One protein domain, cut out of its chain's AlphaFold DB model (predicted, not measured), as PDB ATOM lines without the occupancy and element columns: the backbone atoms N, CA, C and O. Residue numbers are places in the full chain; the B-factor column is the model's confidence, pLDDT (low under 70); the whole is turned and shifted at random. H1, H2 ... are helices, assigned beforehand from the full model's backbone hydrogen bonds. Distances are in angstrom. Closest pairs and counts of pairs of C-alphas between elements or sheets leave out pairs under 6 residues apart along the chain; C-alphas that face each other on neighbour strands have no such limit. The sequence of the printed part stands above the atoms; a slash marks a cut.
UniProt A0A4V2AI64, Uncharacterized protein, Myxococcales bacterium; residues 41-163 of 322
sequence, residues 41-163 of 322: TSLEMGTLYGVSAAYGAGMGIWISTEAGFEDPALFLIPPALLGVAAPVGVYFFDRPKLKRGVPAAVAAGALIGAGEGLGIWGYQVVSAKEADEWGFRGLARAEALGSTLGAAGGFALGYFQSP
ATOM      1  N   THR A  41     262.124 446.457 393.373       85.69
ATOM      2  CA  THR A  41     262.771 445.941 394.585       85.69
ATOM      3  C   THR A  41     263.623 444.701 394.293       85.69
ATOM      4  O   THR A  41     263.463 444.030 393.272       85.69
ATOM      5  N   SER A  42     264.533 444.359 395.210       85.94
ATOM      6  CA  SER A  42     265.359 443.149 395.088       85.94
ATOM      7  C   SER A  42     264.528 441.864 395.097       85.94
ATOM      8  O   SER A  42     264.904 440.902 394.437       85.94
ATOM      9  N   LEU A  43     263.399 441.844 395.816       85.50
ATOM     10  CA  LEU A  43     262.535 440.667 395.885       85.50
ATOM     11  C   LEU A  43     261.802 440.430 394.564       85.50
ATOM     12  O   LEU A  43     261.801 439.311 394.070       85.50
ATOM     13  N   GLU A  44     261.251 441.487 393.959       88.94
ATOM     14  CA  GLU A  44     260.647 441.418 392.621       88.94
ATOM     15  C   GLU A  44     261.605 440.815 391.600       88.94
ATOM     16  O   GLU A  44     261.222 439.977 390.785       88.94
ATOM     17  N   MET A  45     262.871 441.212 391.689       93.31
ATOM     18  CA  MET A  45     263.910 440.673 390.829       93.31
ATOM     19  C   MET A  45     264.290 439.254 391.164       93.31
ATOM     20  O   MET A  45     264.435 438.465 390.242       93.31
ATOM     21  N   GLY A  46     264.433 438.917 392.444       89.44
ATOM     22  CA  GLY A  46     264.677 437.541 392.865       89.44
ATOM     23  C   GLY A  46     263.617 436.596 392.302       89.44
ATOM     24  O   GLY A  46     263.962 435.574 391.711       89.44
ATOM     25  N   THR A  47     262.343 436.987 392.386       91.44
ATOM     26  CA  THR A  47     261.236 436.226 391.801       91.44
ATOM     27  C   THR A  47     261.336 436.154 390.282       91.44
ATOM     28  O   THR A  47     261.253 435.058 389.733       91.44
ATOM     29  N   LEU A  48     261.551 437.279 389.586       95.44
ATOM     30  CA  LEU A  48     261.681 437.267 388.126       95.44
ATOM     31  C   LEU A  48     262.866 436.407 387.664       95.44
ATOM     32  O   LEU A  48     262.720 435.661 386.705       95.44
ATOM     33  N   TYR A  49     264.007 436.449 388.355       95.19
ATOM     34  CA  TYR A  49     265.156 435.591 388.061       95.19
ATOM     35  C   TYR A  49     264.820 434.112 388.254       95.19
ATOM     36  O   TYR A  49     265.072 433.318 387.348       95.19
ATOM     37  N   GLY A  50     264.211 433.746 389.384       93.94
ATOM     38  CA  GLY A  50     263.801 432.366 389.648       93.94
ATOM     39  C   GLY A  50     262.819 431.842 388.598       93.94
ATOM     40  O   GLY A  50     263.041 430.783 388.013       93.94
ATOM     41  N   VAL A  51     261.782 432.624 388.289       96.19
ATOM     42  CA  VAL A  51     260.804 432.280 387.249       96.19
ATOM     43  C   VAL A  51     261.449 432.246 385.867       96.19
ATOM     44  O   VAL A  51     261.139 431.355 385.089       96.19
ATOM     45  N   SER A  52     262.388 433.143 385.557       97.06
ATOM     46  CA  SER A  52     263.085 433.128 384.267       97.06
ATOM     47  C   SER A  52     263.955 431.890 384.083       97.06
ATOM     48  O   SER A  52     263.991 431.352 382.984       97.06
ATOM     49  N   ALA A  53     264.601 431.390 385.140       97.06
ATOM     50  CA  ALA A  53     265.357 430.143 385.073       97.06
ATOM     51  C   ALA A  53     264.431 428.956 384.775       97.06
ATOM     52  O   ALA A  53     264.717 428.157 383.885       97.06
ATOM     53  N   ALA A  54     263.285 428.884 385.464       95.38
ATOM     54  CA  ALA A  54     262.269 427.865 385.211       95.38
ATOM     55  C   ALA A  54     261.680 427.978 383.792       95.38
ATOM     56  O   ALA A  54     261.586 426.977 383.089       95.38
ATOM     57  N   TYR A  55     261.358 429.194 383.344       97.00
ATOM     58  CA  TYR A  55     260.897 429.477 381.984       97.00
ATOM     59  C   TYR A  55     261.924 429.038 380.937       97.00
ATOM     60  O   TYR A  55     261.579 428.343 379.989       97.00
ATOM     61  N   GLY A  56     263.199 429.391 381.124       97.06
ATOM     62  CA  GLY A  56     264.283 428.983 380.238       97.06
ATOM     63  C   GLY A  56     264.425 427.464 380.167       97.06
ATOM     64  O   GLY A  56     264.490 426.905 379.073       97.06
ATOM     65  N   ALA A  57     264.392 426.782 381.314       97.50
ATOM     66  CA  ALA A  57     264.407 425.324 381.357       97.50
ATOM     67  C   ALA A  57     263.197 424.720 380.619       97.50
ATOM     68  O   ALA A  57     263.379 423.827 379.794       97.50
ATOM     69  N   GLY A  58     261.989 425.251 380.842       95.19
ATOM     70  CA  GLY A  58     260.763 424.833 380.154       95.19
ATOM     71  C   GLY A  58     260.819 425.038 378.637       95.19
ATOM     72  O   GLY A  58     260.499 424.130 377.875       95.19
ATOM     73  N   MET A  59     261.333 426.181 378.177       97.50
ATOM     74  CA  MET A  59     261.600 426.436 376.756       97.50
ATOM     75  C   MET A  59     262.598 425.428 376.176       97.50
ATOM     76  O   MET A  59     262.431 424.962 375.051       97.50
ATOM     77  N   GLY A  60     263.626 425.054 376.939       96.44
ATOM     78  CA  GLY A  60     264.569 424.018 376.534       96.44
ATOM     79  C   GLY A  60     263.940 422.629 376.458       96.44
ATOM     80  O   GLY A  60     264.241 421.883 375.526       96.44
ATOM     81  N   ILE A  61     263.035 422.290 377.381       96.31
ATOM     82  CA  ILE A  61     262.253 421.045 377.331       96.31
ATOM     83  C   ILE A  61     261.411 421.042 376.057       96.31
ATOM     84  O   ILE A  61     261.458 420.078 375.295       96.31
ATOM     85  N   TRP A  62     260.721 422.146 375.763       97.38
ATOM     86  CA  TRP A  62     259.956 422.286 374.530       97.38
ATOM     87  C   TRP A  62     260.836 422.059 373.294       97.38
ATOM     88  O   TRP A  62     260.552 421.150 372.518       97.38
ATOM     89  N   ILE A  63     261.957 422.769 373.154       96.88
ATOM     90  CA  ILE A  63     262.875 422.592 372.016       96.88
ATOM     91  C   ILE A  63     263.368 421.145 371.902       96.88
ATOM     92  O   ILE A  63     263.391 420.595 370.804       96.88
ATOM     93  N   SER A  64     263.726 420.515 373.019       95.00
ATOM     94  CA  SER A  64     264.222 419.132 373.030       95.00
ATOM     95  C   SER A  64     263.152 418.145 372.572       95.00
ATOM     96  O   SER A  64     263.433 417.240 371.783       95.00
ATOM     97  N   THR A  65     261.906 418.350 373.010       95.25
ATOM     98  CA  THR A  65     260.777 417.523 372.570       95.25
ATOM     99  C   THR A  65     260.446 417.738 371.095       95.25
ATOM    100  O   THR A  65     260.164 416.758 370.411       95.25
ATOM    101  N   GLU A  66     260.518 418.964 370.567       95.56
ATOM    102  CA  GLU A  66     260.310 419.245 369.134       95.56
ATOM    103  C   GLU A  66     261.419 418.655 368.263       95.56
ATOM    104  O   GLU A  66     261.138 418.074 367.216       95.56
ATOM    105  N   ALA A  67     262.668 418.745 368.723       95.56
ATOM    106  CA  ALA A  67     263.821 418.157 368.051       95.56
ATOM    107  C   ALA A  67     263.821 416.619 368.095       95.56
ATOM    108  O   ALA A  67     264.532 415.992 367.313       95.56
ATOM    109  N   GLY A  68     263.019 416.009 368.977       93.06
ATOM    110  CA  GLY A  68     262.905 414.554 369.095       93.06
ATOM    111  C   GLY A  68     264.125 413.907 369.750       93.06
ATOM    112  O   GLY A  68     264.516 412.813 369.358       93.06
ATOM    113  N   PHE A  69     264.756 414.581 370.717       92.31
ATOM    114  CA  PHE A  69     265.871 413.987 371.454       92.31
ATOM    115  C   PHE A  69     265.375 412.878 372.386       92.31
ATOM    116  O   PHE A  69     264.651 413.145 373.343       92.31
ATOM    117  N   GLU A  70     265.787 411.641 372.111       92.31
ATOM    118  CA  GLU A  70     265.496 410.471 372.951       92.31
ATOM    119  C   GLU A  70     266.612 410.189 373.968       92.31
ATOM    120  O   GLU A  70     266.354 409.656 375.047       92.31
ATOM    121  N   ASP A  71     267.853 410.576 373.650       93.75
ATOM    122  CA  ASP A  71     268.980 410.459 374.575       93.75
ATOM    123  C   ASP A  71     268.813 411.478 375.721       93.75
ATOM    124  O   ASP A  71     268.789 412.688 375.456       93.75
ATOM    125  N   PRO A  72     268.736 411.036 376.992       90.38
ATOM    126  CA  PRO A  72     268.549 411.932 378.128       90.38
ATOM    127  C   PRO A  72     269.691 412.946 378.282       90.38
ATOM    128  O   PRO A  72     269.454 414.061 378.746       90.38
ATOM    129  N   ALA A  73     270.920 412.611 377.876       92.38
ATOM    130  CA  ALA A  73     272.042 413.541 377.923       92.38
ATOM    131  C   ALA A  73     271.860 414.683 376.916       92.38
ATOM    132  O   ALA A  73     272.092 415.839 377.264       92.38
ATOM    133  N   LEU A  74     271.395 414.384 375.697       93.69
ATOM    134  CA  LEU A  74     271.104 415.406 374.686       93.69
ATOM    135  C   LEU A  74     269.847 416.209 375.032       93.69
ATOM    136  O   LEU A  74     269.831 417.428 374.865       93.69
ATOM    137  N   PHE A  75     268.825 415.541 375.571       93.88
ATOM    138  CA  PHE A  75     267.573 416.158 376.002       93.88
ATOM    139  C   PHE A  75     267.784 417.229 377.080       93.88
ATOM    140  O   PHE A  75     267.078 418.232 377.111       93.88
ATOM    141  N   LEU A  76     268.763 417.043 377.970       94.94
ATOM    142  CA  LEU A  76     269.033 417.978 379.064       94.94
ATOM    143  C   LEU A  76     269.892 419.187 378.663       94.94
ATOM    144  O   LEU A  76     269.941 420.160 379.420       94.94
ATOM    145  N   ILE A  77     270.524 419.182 377.481       95.75
ATOM    146  CA  ILE A  77     271.372 420.297 377.032       95.75
ATOM    147  C   ILE A  77     270.552 421.586 376.840       95.75
ATOM    148  O   ILE A  77     270.904 422.587 377.473       95.75
ATOM    149  N   PRO A  78     269.465 421.624 376.037       97.44
ATOM    150  CA  PRO A  78     268.702 422.861 375.867       97.44
ATOM    151  C   PRO A  78     268.074 423.388 377.169       97.44
ATOM    152  O   PRO A  78     268.222 424.586 377.413       97.44
ATOM    153  N   PRO A  79     267.446 422.568 378.044       96.12
ATOM    154  CA  PRO A  79     266.965 423.027 379.349       96.12
ATOM    155  C   PRO A  79     268.061 423.657 380.209       96.12
ATOM    156  O   PRO A  79     267.844 424.719 380.788       96.12
ATOM    157  N   ALA A  80     269.250 423.048 380.273       96.00
ATOM    158  CA  ALA A  80     270.357 423.583 381.060       96.00
ATOM    159  C   ALA A  80     270.865 424.916 380.489       96.00
ATOM    160  O   ALA A  80     271.024 425.891 381.226       96.00
ATOM    161  N   LEU A  81     271.075 424.983 379.170       97.56
ATOM    162  CA  LEU A  81     271.550 426.194 378.501       97.56
ATOM    163  C   LEU A  81     270.546 427.339 378.629       97.56
ATOM    164  O   LEU A  81     270.916 428.441 379.036       97.56
ATOM    165  N   LEU A  82     269.274 427.090 378.316       97.31
ATOM    166  CA  LEU A  82     268.244 428.123 378.369       97.31
ATOM    167  C   LEU A  82     267.859 428.494 379.801       97.31
ATOM    168  O   LEU A  82     267.587 429.666 380.056       97.31
ATOM    169  N   GLY A  83     267.919 427.554 380.745       94.75
ATOM    170  CA  GLY A  83     267.733 427.827 382.170       94.75
ATOM    171  C   GLY A  83     268.771 428.804 382.735       94.75
ATOM    172  O   GLY A  83     268.449 429.583 383.627       94.75
ATOM    173  N   VAL A  84     269.986 428.833 382.174       97.00
ATOM    174  CA  VAL A  84     271.010 429.847 382.492       97.00
ATOM    175  C   VAL A  84     270.840 431.109 381.639       97.00
ATOM    176  O   VAL A  84     270.968 432.224 382.150       97.00
ATOM    177  N   ALA A  85     270.530 430.966 380.348       97.19
ATOM    178  CA  ALA A  85     270.417 432.095 379.424       97.19
ATOM    179  C   ALA A  85     269.241 433.027 379.750       97.19
ATOM    180  O   ALA A  85     269.366 434.241 379.600       97.19
ATOM    181  N   ALA A  86     268.110 432.499 380.222       97.56
ATOM    182  CA  ALA A  86     266.931 433.306 380.527       97.56
ATOM    183  C   ALA A  86     267.158 434.306 381.689       97.56
ATOM    184  O   ALA A  86     266.869 435.490 381.497       97.56
ATOM    185  N   PRO A  87     267.769 433.924 382.830       95.75
ATOM    186  CA  PRO A  87     268.271 434.866 383.835       95.75
ATOM    187  C   PRO A  87     269.205 435.937 383.261       95.75
ATOM    188  O   PRO A  87     269.068 437.118 383.575       95.75
ATOM    189  N   VAL A  88     270.132 435.561 382.376       96.69
ATOM    190  CA  VAL A  88     271.007 436.534 381.698       96.69
ATOM    191  C   VAL A  88     270.181 437.501 380.838       96.69
ATOM    192  O   VAL A  88     270.431 438.705 380.849       96.69
ATOM    193  N   GLY A  89     269.140 437.013 380.164       96.38
ATOM    194  CA  GLY A  89     268.159 437.838 379.460       96.38
ATOM    195  C   GLY A  89     267.462 438.835 380.386       96.38
ATOM    196  O   GLY A  89     267.423 440.022 380.071       96.38
ATOM    197  N   VAL A  90     267.002 438.397 381.563       96.31
ATOM    198  CA  VAL A  90     266.414 439.277 382.590       96.31
ATOM    199  C   VAL A  90     267.401 440.354 383.043       96.31
ATOM    200  O   VAL A  90     267.029 441.517 383.183       96.31
ATOM    201  N   TYR A  91     268.675 440.004 383.220       95.44
ATOM    202  CA  TYR A  91     269.720 440.967 383.572       95.44
ATOM    203  C   TYR A  91     269.860 442.095 382.536       95.44
ATOM    204  O   TYR A  91     270.064 443.253 382.916       95.44
ATOM    205  N   PHE A  92     269.746 441.787 381.242       96.62
ATOM    206  CA  PHE A  92     269.766 442.796 380.176       96.62
ATOM    207  C   PHE A  92     268.436 443.529 380.021       96.62
ATOM    208  O   PHE A  92     268.440 444.743 379.841       96.62
ATOM    209  N   PHE A  93     267.317 442.819 380.149       94.00
ATOM    210  CA  PHE A  93     265.971 443.390 380.124       94.00
ATOM    211  C   PHE A  93     265.790 444.479 381.186       94.00
ATOM    212  O   PHE A  93     265.060 445.444 380.986       94.00
ATOM    213  N   ASP A  94     266.529 444.371 382.286       94.19
ATOM    214  CA  ASP A  94     266.508 445.345 383.362       94.19
ATOM    215  C   ASP A  94     267.467 446.536 383.219       94.19
ATOM    216  O   ASP A  94     267.914 447.151 384.203       94.19
ATOM    217  N   ARG A  95     267.834 446.844 381.976       92.69
ATOM    218  CA  ARG A  95     268.631 448.011 381.612       92.69
ATOM    219  C   ARG A  95     267.929 448.786 380.495       92.69
ATOM    220  O   ARG A  95     267.974 448.343 379.350       92.69
ATOM    221  N   PRO A  96     267.347 449.967 380.785       89.00
ATOM    222  CA  PRO A  96     267.326 450.678 382.073       89.00
ATOM    223  C   PRO A  96     266.484 449.967 383.146       89.00
ATOM    224  O   PRO A  96     265.679 449.098 382.830       89.00
ATOM    225  N   LYS A  97     266.673 450.349 384.421       91.25
ATOM    226  CA  LYS A  97     265.989 449.696 385.549       91.25
ATOM    227  C   LYS A  97     264.471 449.683 385.351       91.25
ATOM    228  O   LYS A  97     263.871 450.740 385.150       91.25
ATOM    229  N   LEU A  98     263.862 448.510 385.495       91.56
ATOM    230  CA  LEU A  98     262.420 448.333 385.416       91.56
ATOM    231  C   LEU A  98     261.708 449.101 386.533       91.56
ATOM    232  O   LEU A  98     262.200 449.248 387.662       91.56
ATOM    233  N   LYS A  99     260.507 449.569 386.192       91.19
ATOM    234  CA  LYS A  99     259.579 450.183 387.141       91.19
ATOM    235  C   LYS A  99     259.116 449.145 388.162       91.19
ATOM    236  O   LYS A  99     259.034 447.956 387.852       91.19
ATOM    237  N   ARG A 100     258.789 449.606 389.368       88.38
ATOM    238  CA  ARG A 100     258.145 448.772 390.395       88.38
ATOM    239  C   ARG A 100     256.856 448.143 389.847       88.38
ATOM    240  O   ARG A 100     256.151 448.764 389.057       88.38
ATOM    241  N   GLY A 101     256.572 446.908 390.240       89.50
ATOM    242  CA  GLY A 101     255.424 446.115 389.797       89.50
ATOM    243  C   GLY A 101     255.711 445.290 388.546       89.50
ATOM    244  O   GLY A 101     255.257 444.152 388.454       89.50
ATOM    245  N   VAL A 102     256.515 445.807 387.606       93.88
ATOM    246  CA  VAL A 102     256.777 445.137 386.320       93.88
ATOM    247  C   VAL A 102     257.406 443.752 386.498       93.88
ATOM    248  O   VAL A 102     256.849 442.801 385.949       93.88
ATOM    249  N   PRO A 103     258.507 443.565 387.257       94.88
ATOM    250  CA  PRO A 103     259.137 442.250 387.330       94.88
ATOM    251  C   PRO A 103     258.232 441.200 387.981       94.88
ATOM    252  O   PRO A 103     258.147 440.075 387.493       94.88
ATOM    253  N   ALA A 104     257.505 441.570 389.042       93.81
ATOM    254  CA  ALA A 104     256.569 440.660 389.697       93.81
ATOM    255  C   ALA A 104     255.356 440.338 388.815       93.81
ATOM    256  O   ALA A 104     254.922 439.189 388.795       93.81
ATOM    257  N   ALA A 105     254.834 441.308 388.060       95.12
ATOM    258  CA  ALA A 105     253.739 441.081 387.122       95.12
ATOM    259  C   ALA A 105     254.154 440.155 385.970       95.12
ATOM    260  O   ALA A 105     253.408 439.238 385.639       95.12
ATOM    261  N   VAL A 106     255.356 440.335 385.405       97.12
ATOM    262  CA  VAL A 106     255.920 439.430 384.386       97.12
ATOM    263  C   VAL A 106     256.073 438.019 384.944       97.12
ATOM    264  O   VAL A 106     255.628 437.066 384.314       97.12
ATOM    265  N   ALA A 107     256.658 437.880 386.135       96.62
ATOM    266  CA  ALA A 107     256.857 436.583 386.771       96.62
ATOM    267  C   ALA A 107     255.523 435.875 387.067       96.62
ATOM    268  O   ALA A 107     255.363 434.694 386.766       96.62
ATOM    269  N   ALA A 108     254.543 436.602 387.612       96.06
ATOM    270  CA  ALA A 108     253.212 436.066 387.871       96.06
ATOM    271  C   ALA A 108     252.489 435.681 386.579       96.06
ATOM    272  O   ALA A 108     251.937 434.588 386.494       96.06
ATOM    273  N   GLY A 109     252.548 436.541 385.561       96.50
ATOM    274  CA  GLY A 109     251.991 436.270 384.245       96.50
ATOM    275  C   GLY A 109     252.599 435.022 383.615       96.50
ATOM    276  O   GLY A 109     251.861 434.171 383.136       96.50
ATOM    277  N   ALA A 110     253.922 434.859 383.678       97.69
ATOM    278  CA  ALA A 110     254.613 433.683 383.155       97.69
ATOM    279  C   ALA A 110     254.160 432.380 383.835       97.69
ATOM    280  O   ALA A 110     253.950 431.375 383.158       97.69
ATOM    281  N   LEU A 111     253.987 432.392 385.161       95.50
ATOM    282  CA  LEU A 111     253.524 431.225 385.921       95.50
ATOM    283  C   LEU A 111     252.051 430.905 385.657       95.50
ATOM    284  O   LEU A 111     251.710 429.744 385.444       95.50
ATOM    285  N   ILE A 112     251.187 431.925 385.641       94.69
ATOM    286  CA  ILE A 112     249.766 431.759 385.313       94.69
ATOM    287  C   ILE A 112     249.638 431.210 383.894       94.69
ATOM    288  O   ILE A 112     248.992 430.194 383.685       94.69
ATOM    289  N   GLY A 113     250.320 431.829 382.932       95.44
ATOM    290  CA  GLY A 113     250.305 431.399 381.542       95.44
ATOM    291  C   GLY A 113     250.802 429.966 381.350       95.44
ATOM    292  O   GLY A 113     250.205 429.225 380.577       95.44
ATOM    293  N   ALA A 114     251.851 429.547 382.070       94.19
ATOM    294  CA  ALA A 114     252.305 428.157 382.048       94.19
ATOM    295  C   ALA A 114     251.201 427.199 382.523       94.19
ATOM    296  O   ALA A 114     250.915 426.211 381.852       94.19
ATOM    297  N   GLY A 115     250.535 427.521 383.636       90.44
ATOM    298  CA  GLY A 115     249.442 426.705 384.164       90.44
ATOM    299  C   GLY A 115     248.188 426.688 383.285       90.44
ATOM    300  O   GLY A 115     247.565 425.639 383.147       90.44
ATOM    301  N   GLU A 116     247.851 427.793 382.615       91.88
ATOM    302  CA  GLU A 116     246.805 427.804 381.580       91.88
ATOM    303  C   GLU A 116     247.193 426.904 380.395       91.88
ATOM    304  O   GLU A 116     246.367 426.146 379.891       91.88
ATOM    305  N   GLY A 117     248.468 426.919 379.988       92.06
ATOM    306  CA  GLY A 117     249.013 425.996 378.989       92.06
ATOM    307  C   GLY A 117     248.851 424.528 379.394       92.06
ATOM    308  O   GLY A 117     248.348 423.723 378.607       92.06
ATOM    309  N   LEU A 118     249.195 424.194 380.641       90.00
ATOM    310  CA  LEU A 118     248.953 422.876 381.237       90.00
ATOM    311  C   LEU A 118     247.456 422.522 381.233       90.00
ATOM    312  O   LEU A 118     247.102 421.387 380.933       90.00
ATOM    313  N   GLY A 119     246.573 423.480 381.525       86.25
ATOM    314  CA  GLY A 119     245.122 423.294 381.481       86.25
ATOM    315  C   GLY A 119     244.596 422.992 380.076       86.25
ATOM    316  O   GLY A 119     243.805 422.065 379.905       86.25
ATOM    317  N   ILE A 120     245.078 423.716 379.062       89.00
ATOM    318  CA  ILE A 120     244.735 423.480 377.650       89.00
ATOM    319  C   ILE A 120     245.207 422.093 377.210       89.00
ATOM    320  O   ILE A 120     244.441 421.348 376.599       89.00
ATOM    321  N   TRP A 121     246.448 421.728 377.540       91.06
ATOM    322  CA  TRP A 121     246.962 420.388 377.268       91.06
ATOM    323  C   TRP A 121     246.145 419.314 377.994       91.06
ATOM    324  O   TRP A 121     245.743 418.332 377.377       91.06
ATOM    325  N   GLY A 122     245.836 419.521 379.275       83.25
ATOM    326  CA  GLY A 122     245.049 418.586 380.071       83.25
ATOM    327  C   GLY A 122     243.652 418.374 379.491       83.25
ATOM    328  O   GLY A 122     243.207 417.235 379.379       83.25
ATOM    329  N   TYR A 123     242.987 419.444 379.041       84.44
ATOM    330  CA  TYR A 123     241.722 419.341 378.309       84.44
ATOM    331  C   TYR A 123     241.876 418.524 377.023       84.44
ATOM    332  O   TYR A 123     241.010 417.711 376.699       84.44
ATOM    333  N   GLN A 124     242.972 418.720 376.291       89.62
ATOM    334  CA  GLN A 124     243.221 417.989 375.059       89.62
ATOM    335  C   GLN A 124     243.400 416.492 375.307       89.62
ATOM    336  O   GLN A 124     242.758 415.708 374.618       89.62
ATOM    337  N   VAL A 125     244.171 416.101 376.323       82.00
ATOM    338  CA  VAL A 125     244.365 414.687 376.679       82.00
ATOM    339  C   VAL A 125     243.039 414.015 377.043       82.00
ATOM    340  O   VAL A 125     242.786 412.895 376.625       82.00
ATOM    341  N   VAL A 126     242.145 414.698 377.768       80.81
ATOM    342  CA  VAL A 126     240.870 414.083 378.199       80.81
ATOM    343  C   VAL A 126     239.747 414.142 377.160       80.81
ATOM    344  O   VAL A 126     238.745 413.446 377.319       80.81
ATOM    345  N   SER A 127     239.859 414.989 376.134       82.69
ATOM    346  CA  SER A 127     238.823 415.155 375.099       82.69
ATOM    347  C   SER A 127     239.198 414.561 373.742       82.69
ATOM    348  O   SER A 127     238.306 414.276 372.940       82.69
ATOM    349  N   ALA A 128     240.490 414.373 373.470       85.50
ATOM    350  CA  ALA A 128     240.965 413.735 372.254       85.50
ATOM    351  C   ALA A 128     240.861 412.207 372.344       85.50
ATOM    352  O   ALA A 128     240.715 411.616 373.411       85.50
ATOM    353  N   LYS A 129     240.927 411.552 371.183       88.69
ATOM    354  CA  LYS A 129     241.183 410.111 371.120       88.69
ATOM    355  C   LYS A 129     242.673 409.879 371.352       88.69
ATOM    356  O   LYS A 129     243.465 410.710 370.926       88.69
ATOM    357  N   GLU A 130     243.044 408.718 371.887       84.81
ATOM    358  CA  GLU A 130     244.444 408.347 372.171       84.81
ATOM    359  C   GLU A 130     245.391 408.585 370.978       84.81
ATOM    360  O   GLU A 130     246.482 409.122 371.134       84.81
ATOM    361  N   ALA A 131     244.943 408.275 369.754       88.56
ATOM    362  CA  ALA A 131     245.723 408.490 368.529       88.56
ATOM    363  C   ALA A 131     245.983 409.973 368.186       88.56
ATOM    364  O   ALA A 131     246.882 410.267 367.400       88.56
ATOM    365  N   ASP A 132     245.194 410.886 368.751       90.06
ATOM    366  CA  ASP A 132     245.228 412.328 368.502       90.06
ATOM    367  C   ASP A 132     245.768 413.120 369.710       90.06
ATOM    368  O   ASP A 132     245.870 414.348 369.646       90.06
ATOM    369  N   GLU A 133     246.101 412.461 370.826       91.19
ATOM    370  CA  GLU A 133     246.657 413.108 372.016       91.19
ATOM    371  C   GLU A 133     247.983 413.806 371.698       91.19
ATOM    372  O   GLU A 133     248.870 413.264 371.036       91.19
ATOM    373  N   TRP A 134     248.163 415.030 372.198       91.50
ATOM    374  CA  TRP A 134     249.394 415.776 371.942       91.50
ATOM    375  C   TRP A 134     250.600 415.219 372.716       91.50
ATOM    376  O   TRP A 134     251.746 415.576 372.419       91.50
ATOM    377  N   GLY A 135     250.354 414.373 373.723       90.25
ATOM    378  CA  GLY A 135     251.380 413.761 374.564       90.25
ATOM    379  C   GLY A 135     252.288 414.786 375.251       90.25
ATOM    380  O   GLY A 135     251.946 415.960 375.412       90.25
ATOM    381  N   PHE A 136     253.484 414.351 375.650       90.88
ATOM    382  CA  PHE A 136     254.439 415.199 376.372       90.88
ATOM    383  C   PHE A 136     254.986 416.367 375.531       90.88
ATOM    384  O   PHE A 136     255.196 417.462 376.050       90.88
ATOM    385  N   ARG A 137     255.163 416.174 374.217       93.19
ATOM    386  CA  ARG A 137     255.548 417.263 373.299       93.19
ATOM    387  C   ARG A 137     254.494 418.374 373.302       93.19
ATOM    388  O   ARG A 137     254.838 419.554 373.350       93.19
ATOM    389  N   GLY A 138     253.216 417.998 373.288       94.56
ATOM    390  CA  GLY A 138     252.088 418.912 373.433       94.56
ATOM    391  C   GLY A 138     252.111 419.715 374.719       94.56
ATOM    392  O   GLY A 138     251.926 420.927 374.675       94.56
ATOM    393  N   LEU A 139     252.366 419.035 375.839       93.12
ATOM    394  CA  LEU A 139     252.471 419.657 377.155       93.12
ATOM    395  C   LEU A 139     253.552 420.735 377.160       93.12
ATOM    396  O   LEU A 139     253.266 421.899 377.430       93.12
ATOM    397  N   ALA A 140     254.777 420.353 376.786       95.31
ATOM    398  CA  ALA A 140     255.918 421.257 376.787       95.31
ATOM    399  C   ALA A 140     255.671 422.486 375.898       95.31
ATOM    400  O   ALA A 140     255.977 423.613 376.286       95.31
ATOM    401  N   ARG A 141     255.058 422.286 374.722       96.75
ATOM    402  CA  ARG A 141     254.666 423.374 373.819       96.75
ATOM    403  C   ARG A 141     253.608 424.285 374.443       96.75
ATOM    404  O   ARG A 141     253.749 425.506 374.378       96.75
ATOM    405  N   ALA A 142     252.545 423.718 375.009       95.88
ATOM    406  CA  ALA A 142     251.443 424.483 375.580       95.88
ATOM    407  C   ALA A 142     251.905 425.323 376.780       95.88
ATOM    408  O   ALA A 142     251.598 426.512 376.837       95.88
ATOM    409  N   GLU A 143     252.706 424.748 377.681       95.19
ATOM    410  CA  GLU A 143     253.300 425.471 378.811       95.19
ATOM    411  C   GLU A 143     254.255 426.574 378.345       95.19
ATOM    412  O   GLU A 143     254.173 427.701 378.833       95.19
ATOM    413  N   ALA A 144     255.130 426.298 377.373       96.56
ATOM    414  CA  ALA A 144     256.074 427.282 376.851       96.56
ATOM    415  C   ALA A 144     255.370 428.480 376.191       96.56
ATOM    416  O   ALA A 144     255.692 429.640 376.475       96.56
ATOM    417  N   LEU A 145     254.377 428.216 375.335       97.38
ATOM    418  CA  LEU A 145     253.579 429.259 374.690       97.38
ATOM    419  C   LEU A 145     252.737 430.024 375.707       97.38
ATOM    420  O   LEU A 145     252.752 431.255 375.711       97.38
ATOM    421  N   GLY A 146     252.052 429.304 376.595       97.06
ATOM    422  CA  GLY A 146     251.250 429.888 377.660       97.06
ATOM    423  C   GLY A 146     252.091 430.794 378.553       97.06
ATOM    424  O   GLY A 146     251.740 431.953 378.753       97.06
ATOM    425  N   SER A 147     253.252 430.325 379.010       97.50
ATOM    426  CA  SER A 147     254.173 431.109 379.833       97.50
ATOM    427  C   SER A 147     254.702 432.342 379.105       97.50
ATOM    428  O   SER A 147     254.756 433.422 379.685       97.50
ATOM    429  N   THR A 148     255.016 432.227 377.813       98.00
ATOM    430  CA  THR A 148     255.469 433.363 376.992       98.00
ATOM    431  C   THR A 148     254.376 434.426 376.852       98.00
ATOM    432  O   THR A 148     254.623 435.610 377.088       98.00
ATOM    433  N   LEU A 149     253.152 434.013 376.507       97.81
ATOM    434  CA  LEU A 149     251.999 434.912 376.396       97.81
ATOM    435  C   LEU A 149     251.644 435.534 377.747       97.81
ATOM    436  O   LEU A 149     251.373 436.730 377.833       97.81
ATOM    437  N   GLY A 150     251.711 434.740 378.812       96.88
ATOM    438  CA  GLY A 150     251.505 435.187 380.178       96.88
ATOM    439  C   GLY A 150     252.552 436.207 380.623       96.88
ATOM    440  O   GLY A 150     252.192 437.243 381.174       96.88
ATOM    441  N   ALA A 151     253.835 435.982 380.331       97.50
ATOM    442  CA  ALA A 151     254.916 436.924 380.615       97.50
ATOM    443  C   ALA A 151     254.716 438.250 379.866       97.50
ATOM    444  O   ALA A 151     254.867 439.321 380.455       97.50
ATOM    445  N   ALA A 152     254.324 438.189 378.589       97.44
ATOM    446  CA  ALA A 152     254.006 439.368 377.785       97.44
ATOM    447  C   ALA A 152     252.786 440.128 378.334       97.44
ATOM    448  O   ALA A 152     252.825 441.354 378.462       97.44
ATOM    449  N   GLY A 153     251.727 439.415 378.727       95.19
ATOM    450  CA  GLY A 153     250.557 439.995 379.390       95.19
ATOM    451  C   GLY A 153     250.909 440.631 380.737       95.19
ATOM    452  O   GLY A 153     250.502 441.756 381.020       95.19
ATOM    453  N   GLY A 154     251.741 439.960 381.534       94.88
ATOM    454  CA  GLY A 154     252.285 440.470 382.789       94.88
ATOM    455  C   GLY A 154     253.149 441.716 382.594       94.88
ATOM    456  O   GLY A 154     253.039 442.662 383.370       94.88
ATOM    457  N   PHE A 155     253.949 441.772 381.525       95.50
ATOM    458  CA  PHE A 155     254.702 442.968 381.151       95.50
ATOM    459  C   PHE A 155     253.772 444.127 380.800       95.50
ATOM    460  O   PHE A 155     253.951 445.225 381.323       95.50
ATOM    461  N   ALA A 156     252.765 443.888 379.956       93.94
ATOM    462  CA  ALA A 156     251.787 444.903 379.584       93.94
ATOM    463  C   ALA A 156     251.040 445.431 380.822       93.94
ATOM    464  O   ALA A 156     251.002 446.639 381.047       93.94
ATOM    465  N   LEU A 157     250.527 444.543 381.679       89.62
ATOM    466  CA  LEU A 157     249.889 444.920 382.945       89.62
ATOM    467  C   LEU A 157     250.845 445.696 383.854       89.62
ATOM    468  O   LEU A 157     250.482 446.748 384.373       89.62
ATOM    469  N   GLY A 158     252.082 445.227 384.000       89.19
ATOM    470  CA  GLY A 158     253.133 445.912 384.742       89.19
ATOM    471  C   GLY A 158     253.376 447.332 384.238       89.19
ATOM    472  O   GLY A 158     253.478 448.270 385.024       89.19
ATOM    473  N   TYR A 159     253.452 447.493 382.919       88.50
ATOM    474  CA  TYR A 159     253.764 448.757 382.270       88.50
ATOM    475  C   TYR A 159     252.607 449.764 382.336       88.50
ATOM    476  O   TYR A 159     252.852 450.956 382.542       88.50
ATOM    477  N   PHE A 160     251.364 449.300 382.165       86.44
ATOM    478  CA  PHE A 160     250.179 450.161 382.094       86.44
ATOM    479  C   PHE A 160     249.471 450.360 383.438       86.44
ATOM    480  O   PHE A 160     248.862 451.408 383.645       86.44
ATOM    481  N   GLN A 161     249.530 449.383 384.347       83.06
ATOM    482  CA  GLN A 161     248.782 449.410 385.608       83.06
ATOM    483  C   GLN A 161     249.660 449.496 386.857       83.06
ATOM    484  O   GLN A 161     249.122 449.822 387.911       83.06
ATOM    485  N   SER A 162     250.971 449.241 386.758       83.75
ATOM    486  CA  SER A 162     251.904 449.241 387.899       83.75
ATOM    487  C   SER A 162     251.336 448.511 389.133       83.75
ATOM    488  O   SER A 162     251.271 449.103 390.212       83.75
ATOM    489  N   PRO A 163     250.870 447.250 388.993       83.19
ATOM    490  CA  PRO A 163     250.209 446.542 390.081       83.19
ATOM    491  C   PRO A 163     251.140 446.412 391.288       83.19
ATOM    492  O   PRO A 163     252.367 446.364 391.139       83.19
TER     493      PRO A 163
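What this domain is: This is residues 41 to 163 of the 322 residues of an uncharacterized protein of Myxococcales bacterium (UniProt A0A4V2AI64). Two pairs of long helices, the hairpin of H4 and H5 and the pair of H1 and H3, sit side by side in a flat slab, with H1 in the middle. H3 packs on one side of H1; on the other side H1 meets H4 near one end of the slab and H5 nearer the other, and the free turn of residues 126 to 131 sticks out. The printed part has 123 residues with five named helices, H1 to H5 along the chain, and no named strand: all helix. It is compact, with a radius of gyration of the C-alphas of 15.6 A, and spans 48 by 33 by 17 A.

Where its parts are: H5, the longest helix, is residues 135 to 161, 37.4 A, ending at C-alpha 161 (248.782, 449.410, 385.608). H4 is residues 102 to 127, 36.7 A. H1 is residues 42 to 67, 36.9 A, from C-alpha 42 (265.359, 443.149, 395.088). H3 is residues 77 to 93, 23.9 A, and H2 is residues 72 to 75.

How they stand to each other: H5 and H4 touch as a helical hairpin, closest at the C-alphas of Gly 158 and Val 102, 4.0 A, opposite ways at 33 degrees, a shallow tilt only just short of steep. With H1 they make a bundle, three helices side by side. H1, the hub, touches H5 with residues 55 to 66 alone, closest at the C-alphas of Trp 62 and Ala 140, 4.7 A. It touches H4 with residues 44 to 55 alone, closest at those of Leu 48 and Ala 107, 5.1 A. H1 touches H3 at Gly 60 and Pro 79, closest C-alphas 3.8 A apart, opposite ways at 37 degrees, only just steep. H2 touches H1, closest at the C-alphas of Phe 75 and Ser 64, 5.4 A. H3 is apart from H4 and H5. Every O i to N i+4 pair is within hydrogen-bond range in H1, H4 and H5, and 12 of 13 in H3; H2 is too short for one.

The domain as a whole: The C-alphas farthest apart, of Pro 96 and Lys 129, are 49.5 A apart. The printed part has no cut and no long link, and no printed residue is under 70 in pLDDT.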